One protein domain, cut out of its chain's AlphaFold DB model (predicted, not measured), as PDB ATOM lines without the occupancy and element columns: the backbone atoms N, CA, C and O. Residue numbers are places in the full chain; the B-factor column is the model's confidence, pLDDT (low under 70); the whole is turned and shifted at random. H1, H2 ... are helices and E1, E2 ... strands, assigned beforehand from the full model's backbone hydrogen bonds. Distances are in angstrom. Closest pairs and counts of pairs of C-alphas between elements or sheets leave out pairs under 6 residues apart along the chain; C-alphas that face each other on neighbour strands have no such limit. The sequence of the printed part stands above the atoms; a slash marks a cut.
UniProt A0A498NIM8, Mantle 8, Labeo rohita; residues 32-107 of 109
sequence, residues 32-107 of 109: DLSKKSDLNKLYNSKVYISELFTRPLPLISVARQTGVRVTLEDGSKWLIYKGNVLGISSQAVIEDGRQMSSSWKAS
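This is residues 32 to 107 of the 109 residues of the protein "Mantle 8" of Labeo rohita (UniProt A0A498NIM8). One strongly twisted sheet of four antiparallel strands makes the body, with a long hairpin, E1 and E2, followed by a shorter one, E3 and E4. The short helix H1 is off the sheet near one end of the long hairpin, and the tail after E4 comes back to the far edge strand, E1, where residues 105 to 106 pair with residues 53 to 54. The printed part has 76 residues, with one named helix and four named strands in the order H1, E1, E2, E3, E4; the sheet's order is E1, E2, E3, E4, and the class is mostly strand. It is only just compact, close to loose, with a radius of gyration of the C-alphas of 13.3 A, and its C-alphas span 37 by 26 by 17 A.

Start at H1, residues 36 to 43, where every O i to N i+4 pair is within hydrogen-bond range. A tight link of 3 residues leads to E1, residues 47 to 57, an edge strand. Next comes E2, residues 60 to 72, antiparallel to E1 at 163 degrees; in this hairpin look for N 53 and O 67, 2.8 A apart and within hydrogen-bond range. E2 bends by 59 degrees at residue 63. E3, residues 77 to 82, forms a hairpin with E2, antiparallel at 142 degrees, with N 68 and O 80 within hydrogen-bond range at 2.8 A. E4, residues 92 to 96, is the other edge strand and forms a hairpin with E3, antiparallel at 155 degrees, with N 79 and O 95 within hydrogen-bond range at 2.8 A. The four strands form a meander, each the antiparallel neighbour of the one before. E1 and E4 are apart. H1 is not on the sheet, with 3 pairs of C-alphas within 10 A, and it is apart from E2, E3 and E4.

Find C-alpha 36 at (55.361, 9.588, 29.463); from there H1 runs 10.5 A to C-alpha 43. E1 begins at C-alpha 47, at (42.844, 19.219, 17.785), and covers 27.2 A. E2, the longest strand with 13 residues, covers 32.7 A. E3 covers 17.0 A, and E4 covers 13.3 A to C-alpha 96 at (55.759, 13.927, 14.173).

Look for the two C-alphas farthest apart at Ser 37 and Ser 61, 38.9 A. The printed part has no cut. No link is long; the one from E3 to E4, 9 residues, is short but not tight. The mean pLDDT of the printed part is 85.4, and residues 58 to 62 and 84 to 90 of this model are under 70.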
ATOM      1  N   ASP A  32      58.518  15.263  23.617       88.06
ATOM      2  CA  ASP A  32      59.437  14.131  23.628       88.06
ATOM      3  C   ASP A  32      58.648  12.836  23.870       88.06
ATOM      4  O   ASP A  32      58.236  12.544  24.994       88.06
ATOM      5  N   LEU A  33      58.432  12.048  22.811       87.44
ATOM      6  CA  LEU A  33      57.644  10.811  22.883       87.44
ATOM      7  C   LEU A  33      58.281   9.730  23.775       87.44
ATOM      8  O   LEU A  33      57.587   8.795  24.179       87.44
ATOM      9  N   SER A  34      59.568   9.853  24.123       87.88
ATOM     10  CA  SER A  34      60.216   8.956  25.090       87.88
ATOM     11  C   SER A  34      59.776   9.238  26.534       87.88
ATOM     12  O   SER A  34      59.889   8.373  27.408       87.88
ATOM     13  N   LYS A  35      59.216  10.428  26.797       92.19
ATOM     14  CA  LYS A  35      58.728  10.846  28.111       92.19
ATOM     15  C   LYS A  35      57.219  10.665  28.218       92.19
ATOM     16  O   LYS A  35      56.432  11.352  27.571       92.19
ATOM     17  N   LYS A  36      56.787   9.822  29.163       92.31
ATOM     18  CA  LYS A  36      55.361   9.588  29.463       92.31
ATOM     19  C   LYS A  36      54.580  10.880  29.745       92.31
ATOM     20  O   LYS A  36      53.413  10.978  29.378       92.31
ATOM     21  N   SER A  37      55.204  11.862  30.399       93.31
ATOM     22  CA  SER A  37      54.573  13.151  30.703       93.31
ATOM     23  C   SER A  37      54.225  13.943  29.447       93.31
ATOM     24  O   SER A  37      53.138  14.510  29.374       93.31
ATOM     25  N   ASP A  38      55.120  13.972  28.460       92.69
ATOM     26  CA  ASP A  38      54.908  14.734  27.230       92.69
ATOM     27  C   ASP A  38      53.974  13.991  26.283       92.69
ATOM     28  O   ASP A  38      53.086  14.614  25.704       92.69
ATOM     29  N   LEU A  39      54.054  12.659  26.242       90.38
ATOM     30  CA  LEU A  39      53.061  11.836  25.555       90.38
ATOM     31  C   LEU A  39      51.645  12.063  26.113       90.38
ATOM     32  O   LEU A  39      50.691  12.208  25.353       90.38
ATOM     33  N   ASN A  40      51.494  12.151  27.439       92.94
ATOM     34  CA  ASN A  40      50.196  12.438  28.048       92.94
ATOM     35  C   ASN A  40      49.688  13.843  27.689       92.94
ATOM     36  O   ASN A  40      48.505  14.009  27.402       92.94
ATOM     37  N   LYS A  41      50.560  14.858  27.664       93.88
ATOM     38  CA  LYS A  41      50.175  16.203  27.201       93.88
ATOM     39  C   LYS A  41      49.726  16.182  25.741       93.88
ATOM     40  O   LYS A  41      48.711  16.791  25.424       93.88
ATOM     41  N   LEU A  42      50.453  15.471  24.876       92.81
ATOM     42  CA  LEU A  42      50.119  15.340  23.459       92.81
ATOM     43  C   LEU A  42      48.720  14.740  23.277       92.81
ATOM     44  O   LEU A  42      47.885  15.333  22.603       92.81
ATOM     45  N   TYR A  43      48.428  13.626  23.954       91.31
ATOM     46  CA  TYR A  43      47.116  12.973  23.880       91.31
ATOM     47  C   TYR A  43      45.948  13.835  24.366       91.31
ATOM     48  O   TYR A  43      44.828  13.654  23.900       91.31
ATOM     49  N   ASN A  44      46.199  14.758  25.293       93.88
ATOM     50  CA  ASN A  44      45.184  15.669  25.823       93.88
ATOM     51  C   ASN A  44      45.183  17.040  25.120       93.88
ATOM     52  O   ASN A  44      44.479  17.952  25.552       93.88
ATOM     53  N   SER A  45      45.979  17.218  24.063       94.25
ATOM     54  CA  SER A  45      46.040  18.477  23.322       94.25
ATOM     55  C   SER A  45      44.816  18.645  22.420       94.25
ATOM     56  O   SER A  45      44.318  17.692  21.820       94.25
ATOM     57  N   LYS A  46      44.326  19.882  22.306       95.25
ATOM     58  CA  LYS A  46      43.168  20.203  21.470       95.25
ATOM     59  C   LYS A  46      43.533  20.101  19.988       95.25
ATOM     60  O   LYS A  46      44.469  20.755  19.527       95.25
ATOM     61  N   VAL A  47      42.753  19.321  19.247       95.50
ATOM     62  CA  VAL A  47      42.844  19.219  17.785       95.50
ATOM     63  C   VAL A  47      42.069  20.372  17.147       95.50
ATOM     64  O   VAL A  47      40.901  20.583  17.472       95.50
ATOM     65  N   TYR A  48      42.719  21.108  16.246       95.25
ATOM     66  CA  TYR A  48      42.126  22.219  15.494       95.25
ATOM     67  C   TYR A  48      41.773  21.825  14.063       95.25
ATOM     68  O   TYR A  48      40.702  22.172  13.572       95.25
ATOM     69  N   ILE A  49      42.663  21.087  13.401       95.06
ATOM     70  CA  ILE A  49      42.463  20.597  12.034       95.06
ATOM     71  C   ILE A  49      42.734  19.100  12.033       95.06
ATOM     72  O   ILE A  49      43.681  18.641  12.673       95.06
ATOM     73  N   SER A  50      41.921  18.343  11.306       95.00
ATOM     74  CA  SER A  50      42.172  16.936  11.015       95.00
ATOM     75  C   SER A  50      42.047  16.686   9.517       95.00
ATOM     76  O   SER A  50      41.100  17.119   8.866       95.00
ATOM     77  N   GLU A  51      43.025  15.979   8.967       94.56
ATOM     78  CA  GLU A  51      43.108  15.661   7.547       94.56
ATOM     79  C   GLU A  51      43.355  14.167   7.380       94.56
ATOM     80  O   GLU A  51      44.186  13.575   8.073       94.56
ATOM     81  N   LEU A  52      42.655  13.540   6.437       94.25
ATOM     82  CA  LEU A  52      42.885  12.141   6.114       94.25
ATOM     83  C   LEU A  52      44.055  12.010   5.137       94.25
ATOM     84  O   LEU A  52      44.089  12.668   4.102       94.25
ATOM     85  N   PHE A  53      44.974  11.101   5.437       93.12
ATOM     86  CA  PHE A  53      46.109  10.755   4.593       93.12
ATOM     87  C   PHE A  53      46.096   9.265   4.242       93.12
ATOM     88  O   PHE A  53      45.660   8.414   5.023       93.12
ATOM     89  N   THR A  54      46.611   8.933   3.057       92.19
ATOM     90  CA  THR A  54      46.835   7.554   2.611       92.19
ATOM     91  C   THR A  54      48.260   7.337   2.133       92.19
ATOM     92  O   THR A  54      48.897   8.242   1.596       92.19
ATOM     93  N   ARG A  55      48.763   6.113   2.299       89.25
ATOM     94  CA  ARG A  55      50.062   5.672   1.780       89.25
ATOM     95  C   ARG A  55      49.952   4.258   1.200       89.25
ATOM     96  O   ARG A  55      49.249   3.434   1.787       89.25
ATOM     97  N   PRO A  56      50.623   3.937   0.080       86.00
ATOM     98  CA  PRO A  56      50.691   2.561  -0.417       86.00
ATOM     99  C   PRO A  56      51.420   1.632   0.567       86.00
ATOM    100  O   PRO A  56      52.405   2.031   1.191       86.00
ATOM    101  N   LEU A  57      50.964   0.382   0.691       79.94
ATOM    102  CA  LEU A  57      51.691  -0.652   1.430       79.94
ATOM    103  C   LEU A  57      52.698  -1.364   0.506       79.94
ATOM    104  O   LEU A  57      52.322  -1.800  -0.580       79.94
ATOM    105  N   PRO A  58      53.967  -1.532   0.924       69.56
ATOM    106  CA  PRO A  58      55.032  -2.000   0.033       69.56
ATOM    107  C   PRO A  58      54.875  -3.449  -0.455       69.56
ATOM    108  O   PRO A  58      55.356  -3.764  -1.537       69.56
ATOM    109  N   LEU A  59      54.205  -4.332   0.301       68.19
ATOM    110  CA  LEU A  59      54.051  -5.752  -0.068       68.19
ATOM    111  C   LEU A  59      52.759  -6.075  -0.833       68.19
ATOM    112  O   LEU A  59      52.658  -7.145  -1.423       68.19
ATOM    113  N   ILE A  60      51.758  -5.192  -0.809       66.88
ATOM    114  CA  ILE A  60      50.454  -5.444  -1.429       66.88
ATOM    115  C   ILE A  60      50.084  -4.188  -2.209       66.88
ATOM    116  O   ILE A  60      49.584  -3.226  -1.635       66.88
ATOM    117  N   SER A  61      50.329  -4.206  -3.521       59.84
ATOM    118  CA  SER A  61      50.198  -3.045  -4.421       59.84
ATOM    119  C   SER A  61      48.815  -2.379  -4.416       59.84
ATOM    120  O   SER A  61      48.701  -1.204  -4.755       59.84
ATOM    121  N   VAL A  62      47.772  -3.104  -4.007       66.62
ATOM    122  CA  VAL A  62      46.388  -2.604  -3.916       66.62
ATOM    123  C   VAL A  62      46.037  -2.117  -2.505       66.62
ATOM    124  O   VAL A  62      45.100  -1.340  -2.325       66.62
ATOM    125  N   ALA A  63      46.780  -2.543  -1.482       75.38
ATOM    126  CA  ALA A  63      46.472  -2.183  -0.109       75.38
ATOM    127  C   ALA A  63      47.024  -0.792   0.218       75.38
ATOM    128  O   ALA A  63      48.190  -0.468  -0.020       75.38
ATOM    129  N   ARG A  64      46.164   0.040   0.801       81.19
ATOM    130  CA  ARG A  64      46.511   1.379   1.273       81.19
ATOM    131  C   ARG A  64      46.422   1.399   2.787       81.19
ATOM    132  O   ARG A  64      45.497   0.841   3.371       81.19
ATOM    133  N   GLN A  65      47.376   2.068   3.409       86.31
ATOM    134  CA  GLN A  65      47.306   2.435   4.810       86.31
ATOM    135  C   GLN A  65      46.648   3.804   4.920       86.31
ATOM    136  O   GLN A  65      46.953   4.699   4.129       86.31
ATOM    137  N   THR A  66      45.754   3.960   5.887       89.75
ATOM    138  CA  THR A  66      45.120   5.235   6.223       89.75
ATOM    139  C   THR A  66      45.695   5.774   7.527       89.75
ATOM    140  O   THR A  66      46.078   5.016   8.422       89.75
ATOM    141  N   GLY A  67      45.758   7.095   7.622       92.19
ATOM    142  CA  GLY A  67      46.170   7.824   8.812       92.19
ATOM    143  C   GLY A  67      45.485   9.180   8.861       92.19
ATOM    144  O   GLY A  67      45.001   9.670   7.844       92.19
ATOM    145  N   VAL A  68      45.428   9.781  10.041       94.19
ATOM    146  CA  VAL A  68      44.897  11.130  10.243       94.19
ATOM    147  C   VAL A  68      46.050  12.028  10.658       94.19
ATOM    148  O   VAL A  68      46.712  11.749  11.655       94.19
ATOM    149  N   ARG A  69      46.292  13.100   9.902       95.00
ATOM    150  CA  ARG A  69      47.179  14.185  10.322       95.00
ATOM    151  C   ARG A  69      46.348  15.186  11.110       95.00
ATOM    152  O   ARG A  69      45.364  15.706  10.593       95.00
ATOM    153  N   VAL A  70      46.722  15.439  12.357       95.12
ATOM    154  CA  VAL A  70      46.094  16.466  13.190       95.12
ATOM    155  C   VAL A  70      47.011  17.670  13.305       95.12
ATOM    156  O   VAL A  70      48.218  17.505  13.449       95.12
ATOM    157  N   THR A  71      46.435  18.868  13.256       94.62
ATOM    158  CA  THR A  71      47.106  20.113  13.642       94.62
ATOM    159  C   THR A  71      46.558  20.541  14.994       94.62
ATOM    160  O   THR A  71      45.337  20.636  15.173       94.62
ATOM    161  N   LEU A  72      47.453  20.752  15.953       94.56
ATOM    162  CA  LEU A  72      47.123  21.170  17.311       94.56
ATOM    163  C   LEU A  72      47.077  22.700  17.422       94.56
ATOM    164  O   LEU A  72      47.389  23.422  16.478       94.56
ATOM    165  N   GLU A  73      46.691  23.198  18.596       90.50
ATOM    166  CA  GLU A  73      46.593  24.638  18.888       90.50
ATOM    167  C   GLU A  73      47.886  25.421  18.638       90.50
ATOM    168  O   GLU A  73      47.862  26.578  18.233       90.50
ATOM    169  N   ASP A  74      49.023  24.784  18.889       87.50
ATOM    170  CA  ASP A  74      50.349  25.374  18.728       87.50
ATOM    171  C   ASP A  74      50.887  25.296  17.295       87.50
ATOM    172  O   ASP A  74      52.048  25.629  17.060       87.50
ATOM    173  N   GLY A  75      50.067  24.825  16.353       89.81
ATOM    174  CA  GLY A  75      50.442  24.610  14.962       89.81
ATOM    175  C   GLY A  75      51.232  23.326  14.708       89.81
ATOM    176  O   GLY A  75      51.459  23.000  13.544       89.81
ATOM    177  N   SER A  76      51.615  22.571  15.745       91.06
ATOM    178  CA  SER A  76      52.314  21.298  15.567       91.06
ATOM    179  C   SER A  76      51.406  20.267  14.907       91.06
ATOM    180  O   SER A  76      50.191  20.219  15.139       91.06
ATOM    181  N   LYS A  77      52.015  19.437  14.061       93.50
ATOM    182  CA  LYS A  77      51.317  18.439  13.252       93.50
ATOM    183  C   LYS A  77      51.739  17.044  13.664       93.50
ATOM    184  O   LYS A  77      52.921  16.794  13.874       93.50
ATOM    185  N   TRP A  78      50.777  16.133  13.727       93.81
ATOM    186  CA  TRP A  78      50.999  14.753  14.153       93.81
ATOM    187  C   TRP A  78      50.229  13.799  13.260       93.81
ATOM    188  O   TRP A  78      49.021  13.951  13.085       93.81
ATOM    189  N   LEU A  79      50.916  12.811  12.694       94.00
ATOM    190  CA  LEU A  79      50.285  11.739  11.944       94.00
ATOM    191  C   LEU A  79      49.964  10.579  12.889       94.00
ATOM    192  O   LEU A  79      50.845  10.034  13.549       94.00
ATOM    193  N   ILE A  80      48.697  10.174  12.911       92.88
ATOM    194  CA  ILE A  80      48.187   9.062  13.710       92.88
ATOM    195  C   ILE A  80      47.704   7.979  12.757       92.88
ATOM    196  O   ILE A  80      46.817   8.214  11.933       92.88
ATOM    197  N   TYR A  81      48.261   6.778  12.857       89.94
ATOM    198  CA  TYR A  81      47.872   5.671  11.988       89.94
ATOM    199  C   TYR A  81      48.016   4.319  12.680       89.94
ATOM    200  O   TYR A  81      48.700   4.162  13.687       89.94
ATOM    201  N   LYS A  82      47.353   3.300  12.136       85.75
ATOM    202  CA  LYS A  82      47.479   1.924  12.624       85.75
ATOM    203  C   LYS A  82      48.772   1.299  12.101       85.75
ATOM    204  O   LYS A  82      48.965   1.268  10.889       85.75
ATOM    205  N   GLY A  83      49.609   0.752  12.986       75.56
ATOM    206  CA  GLY A  83      50.851   0.063  12.612       75.56
ATOM    207  C   GLY A  83      50.657  -1.116  11.641       75.56
ATOM    208  O   GLY A  83      49.565  -1.663  11.504       75.56
ATOM    209  N   ASN A  84      51.742  -1.522  10.970       67.38
ATOM    210  CA  ASN A  84      51.729  -2.461   9.831       67.38
ATOM    211  C   ASN A  84      51.431  -3.932  10.187       67.38
ATOM    212  O   ASN A  84      51.397  -4.776   9.292       67.38
ATOM    213  N   VAL A  85      51.247  -4.271  11.465       62.28
ATOM    214  CA  VAL A  85      51.044  -5.662  11.892       62.28
ATOM    215  C   VAL A  85      49.578  -6.053  11.687       62.28
ATOM    216  O   VAL A  85      48.668  -5.517  12.323       62.28
ATOM    217  N   LEU A  86      49.344  -6.979  10.756       58.03
ATOM    218  CA  LEU A  86      48.029  -7.560  10.489       58.03
ATOM    219  C   LEU A  86      47.699  -8.626  11.550       58.03
ATOM    220  O   LEU A  86      48.554  -9.422  11.919       58.03
ATOM    221  N   GLY A  87      46.448  -8.665  12.019       52.03
ATOM    222  CA  GLY A  87      45.903  -9.796  12.788       52.03
ATOM    223  C   GLY A  87      46.229  -9.874  14.286       52.03
ATOM    224  O   GLY A  87      45.651 -10.718  14.962       52.03
ATOM    225  N   ILE A  88      47.078  -9.002  14.839       49.06
ATOM    226  CA  ILE A  88      47.408  -8.976  16.278       49.06
ATOM    227  C   ILE A  88      47.455  -7.510  16.725       49.06
ATOM    228  O   ILE A  88      47.957  -6.680  15.970       49.06
ATOM    229  N   SER A  89      46.832  -7.197  17.868       52.41
ATOM    230  CA  SER A  89      46.700  -5.866  18.504       52.41
ATOM    231  C   SER A  89      47.323  -4.699  17.726       52.41
ATOM    232  O   SER A  89      48.520  -4.424  17.753       52.41
ATOM    233  N   SER A  90      46.472  -3.985  17.003       61.34
ATOM    234  CA  SER A  90      46.899  -2.869  16.171       61.34
ATOM    235  C   SER A  90      47.284  -1.670  17.035       61.34
ATOM    236  O   SER A  90      46.418  -0.901  17.439       61.34
ATOM    237  N   GLN A  91      48.575  -1.526  17.334       72.81
ATOM    238  CA  GLN A  91      49.095  -0.348  18.021       72.81
ATOM    239  C   GLN A  91      48.860   0.899  17.162       72.81
ATOM    240  O   GLN A  91      49.126   0.902  15.953       72.81
ATOM    241  N   ALA A  92      48.344   1.954  17.793       82.56
ATOM    242  CA  ALA A  92      48.345   3.283  17.207       82.56
ATOM    243  C   ALA A  92      49.792   3.785  17.177       82.56
ATOM    244  O   ALA A  92      50.477   3.786  18.200       82.56
ATOM    245  N   VAL A  93      50.254   4.171  15.997       86.56
ATOM    246  CA  VAL A  93      51.540   4.822  15.786       86.56
ATOM    247  C   VAL A  93      51.282   6.314  15.673       86.56
ATOM    248  O   VAL A  93      50.351   6.737  14.983       86.56
ATOM    249  N   ILE A  94      52.103   7.086  16.375       89.38
ATOM    250  CA  ILE A  94      52.091   8.543  16.354       89.38
ATOM    251  C   ILE A  94      53.456   8.985  15.863       89.38
ATOM    252  O   ILE A  94      54.477   8.595  16.426       89.38
ATOM    253  N   GLU A  95      53.450   9.774  14.804       89.94
ATOM    254  CA  GLU A  95      54.641  10.282  14.143       89.94
ATOM    255  C   GLU A  95      54.550  11.807  14.085       89.94
ATOM    256  O   GLU A  95      53.480  12.367  13.824       89.94
ATOM    257  N   ASP A  96      55.666  12.481  14.351       89.50
ATOM    258  CA  ASP A  96      55.759  13.927  14.173       89.50
ATOM    259  C   ASP A  96      55.558  14.259  12.684       89.50
ATOM    260  O   ASP A  96      56.173  13.653  11.804       89.50
ATOM    261  N   GLY A  97      54.686  15.223  12.385       88.12
ATOM    262  CA  GLY A  97      54.355  15.623  11.019       88.12
ATOM    263  C   GLY A  97      55.560  16.100  10.204       88.12
ATOM    264  O   GLY A  97      55.531  15.998   8.979       88.12
ATOM    265  N   ARG A  98      56.635  16.559  10.859       85.12
ATOM    266  CA  ARG A  98      57.920  16.923  10.237       85.12
ATOM    267  C   ARG A  98      58.681  15.705   9.720       85.12
ATOM    268  O   ARG A  98      59.408  15.796   8.738       85.12
ATOM    269  N   GLN A  99      58.514  14.562  10.383       86.06
ATOM    270  CA  GLN A  99      59.164  13.301  10.019       86.06
ATOM    271  C   GLN A  99      58.312  12.448   9.074       86.06
ATOM    272  O   GLN A  99      58.819  11.476   8.511       86.06
ATOM    273  N   MET A 100      57.059  12.856   8.843       87.38
ATOM    274  CA  MET A 100      56.117  12.148   7.990       87.38
ATOM    275  C   MET A 100      56.714  11.855   6.607       87.38
ATOM    276  O   MET A 100      57.019  12.753   5.821       87.38
ATOM    277  N   SER A 101      56.817  10.566   6.277       86.88
ATOM    278  CA  SER A 101      57.279  10.117   4.959       86.88
ATOM    279  C   SER A 101      56.487  10.764   3.813       86.88
ATOM    280  O   SER A 101      55.255  10.764   3.814       86.88
ATOM    281  N   SER A 102      57.191  11.197   2.760       88.69
ATOM    282  CA  SER A 102      56.601  11.786   1.544       88.69
ATOM    283  C   SER A 102      55.627  10.864   0.793       88.69
ATOM    284  O   SER A 102      54.875  11.325  -0.073       88.69
ATOM    285  N   SER A 103      55.627   9.569   1.116       89.00
ATOM    286  CA  SER A 103      54.701   8.563   0.591       89.00
ATOM    287  C   SER A 103      53.267   8.741   1.104       89.00
ATOM    288  O   SER A 103      52.335   8.246   0.472       89.00
ATOM    289  N   TRP A 104      53.076   9.428   2.232       92.19
ATOM    290  CA  TRP A 104      51.756   9.835   2.701       92.19
ATOM    291  C   TRP A 104      51.226  10.987   1.849       92.19
ATOM    292  O   TRP A 104      51.903  11.994   1.651       92.19
ATOM    293  N   LYS A 105      50.000  10.842   1.349       92.31
ATOM    294  CA  LYS A 105      49.309  11.840   0.529       92.31
ATOM    295  C   LYS A 105      47.962  12.172   1.144       92.31
ATOM    296  O   LYS A 105      47.270  11.261   1.599       92.31
ATOM    297  N   ALA A 106      47.599  13.453   1.132       91.50
ATOM    298  CA  ALA A 106      46.262  13.882   1.514       91.50
ATOM    299  C   ALA A 106      45.241  13.148   0.636       91.50
ATOM    300  O   ALA A 106      45.382  13.088  -0.589       91.50
ATOM    301  N   SER A 107      44.253  12.533   1.275       85.56
ATOM    302  CA  SER A 107      43.166  11.865   0.578       85.56
ATOM    303  C   SER A 107      42.238  12.925   0.003       85.56
ATOM    304  O   SER A 107      41.669  13.720   0.745       85.56
TER     305      SER A 107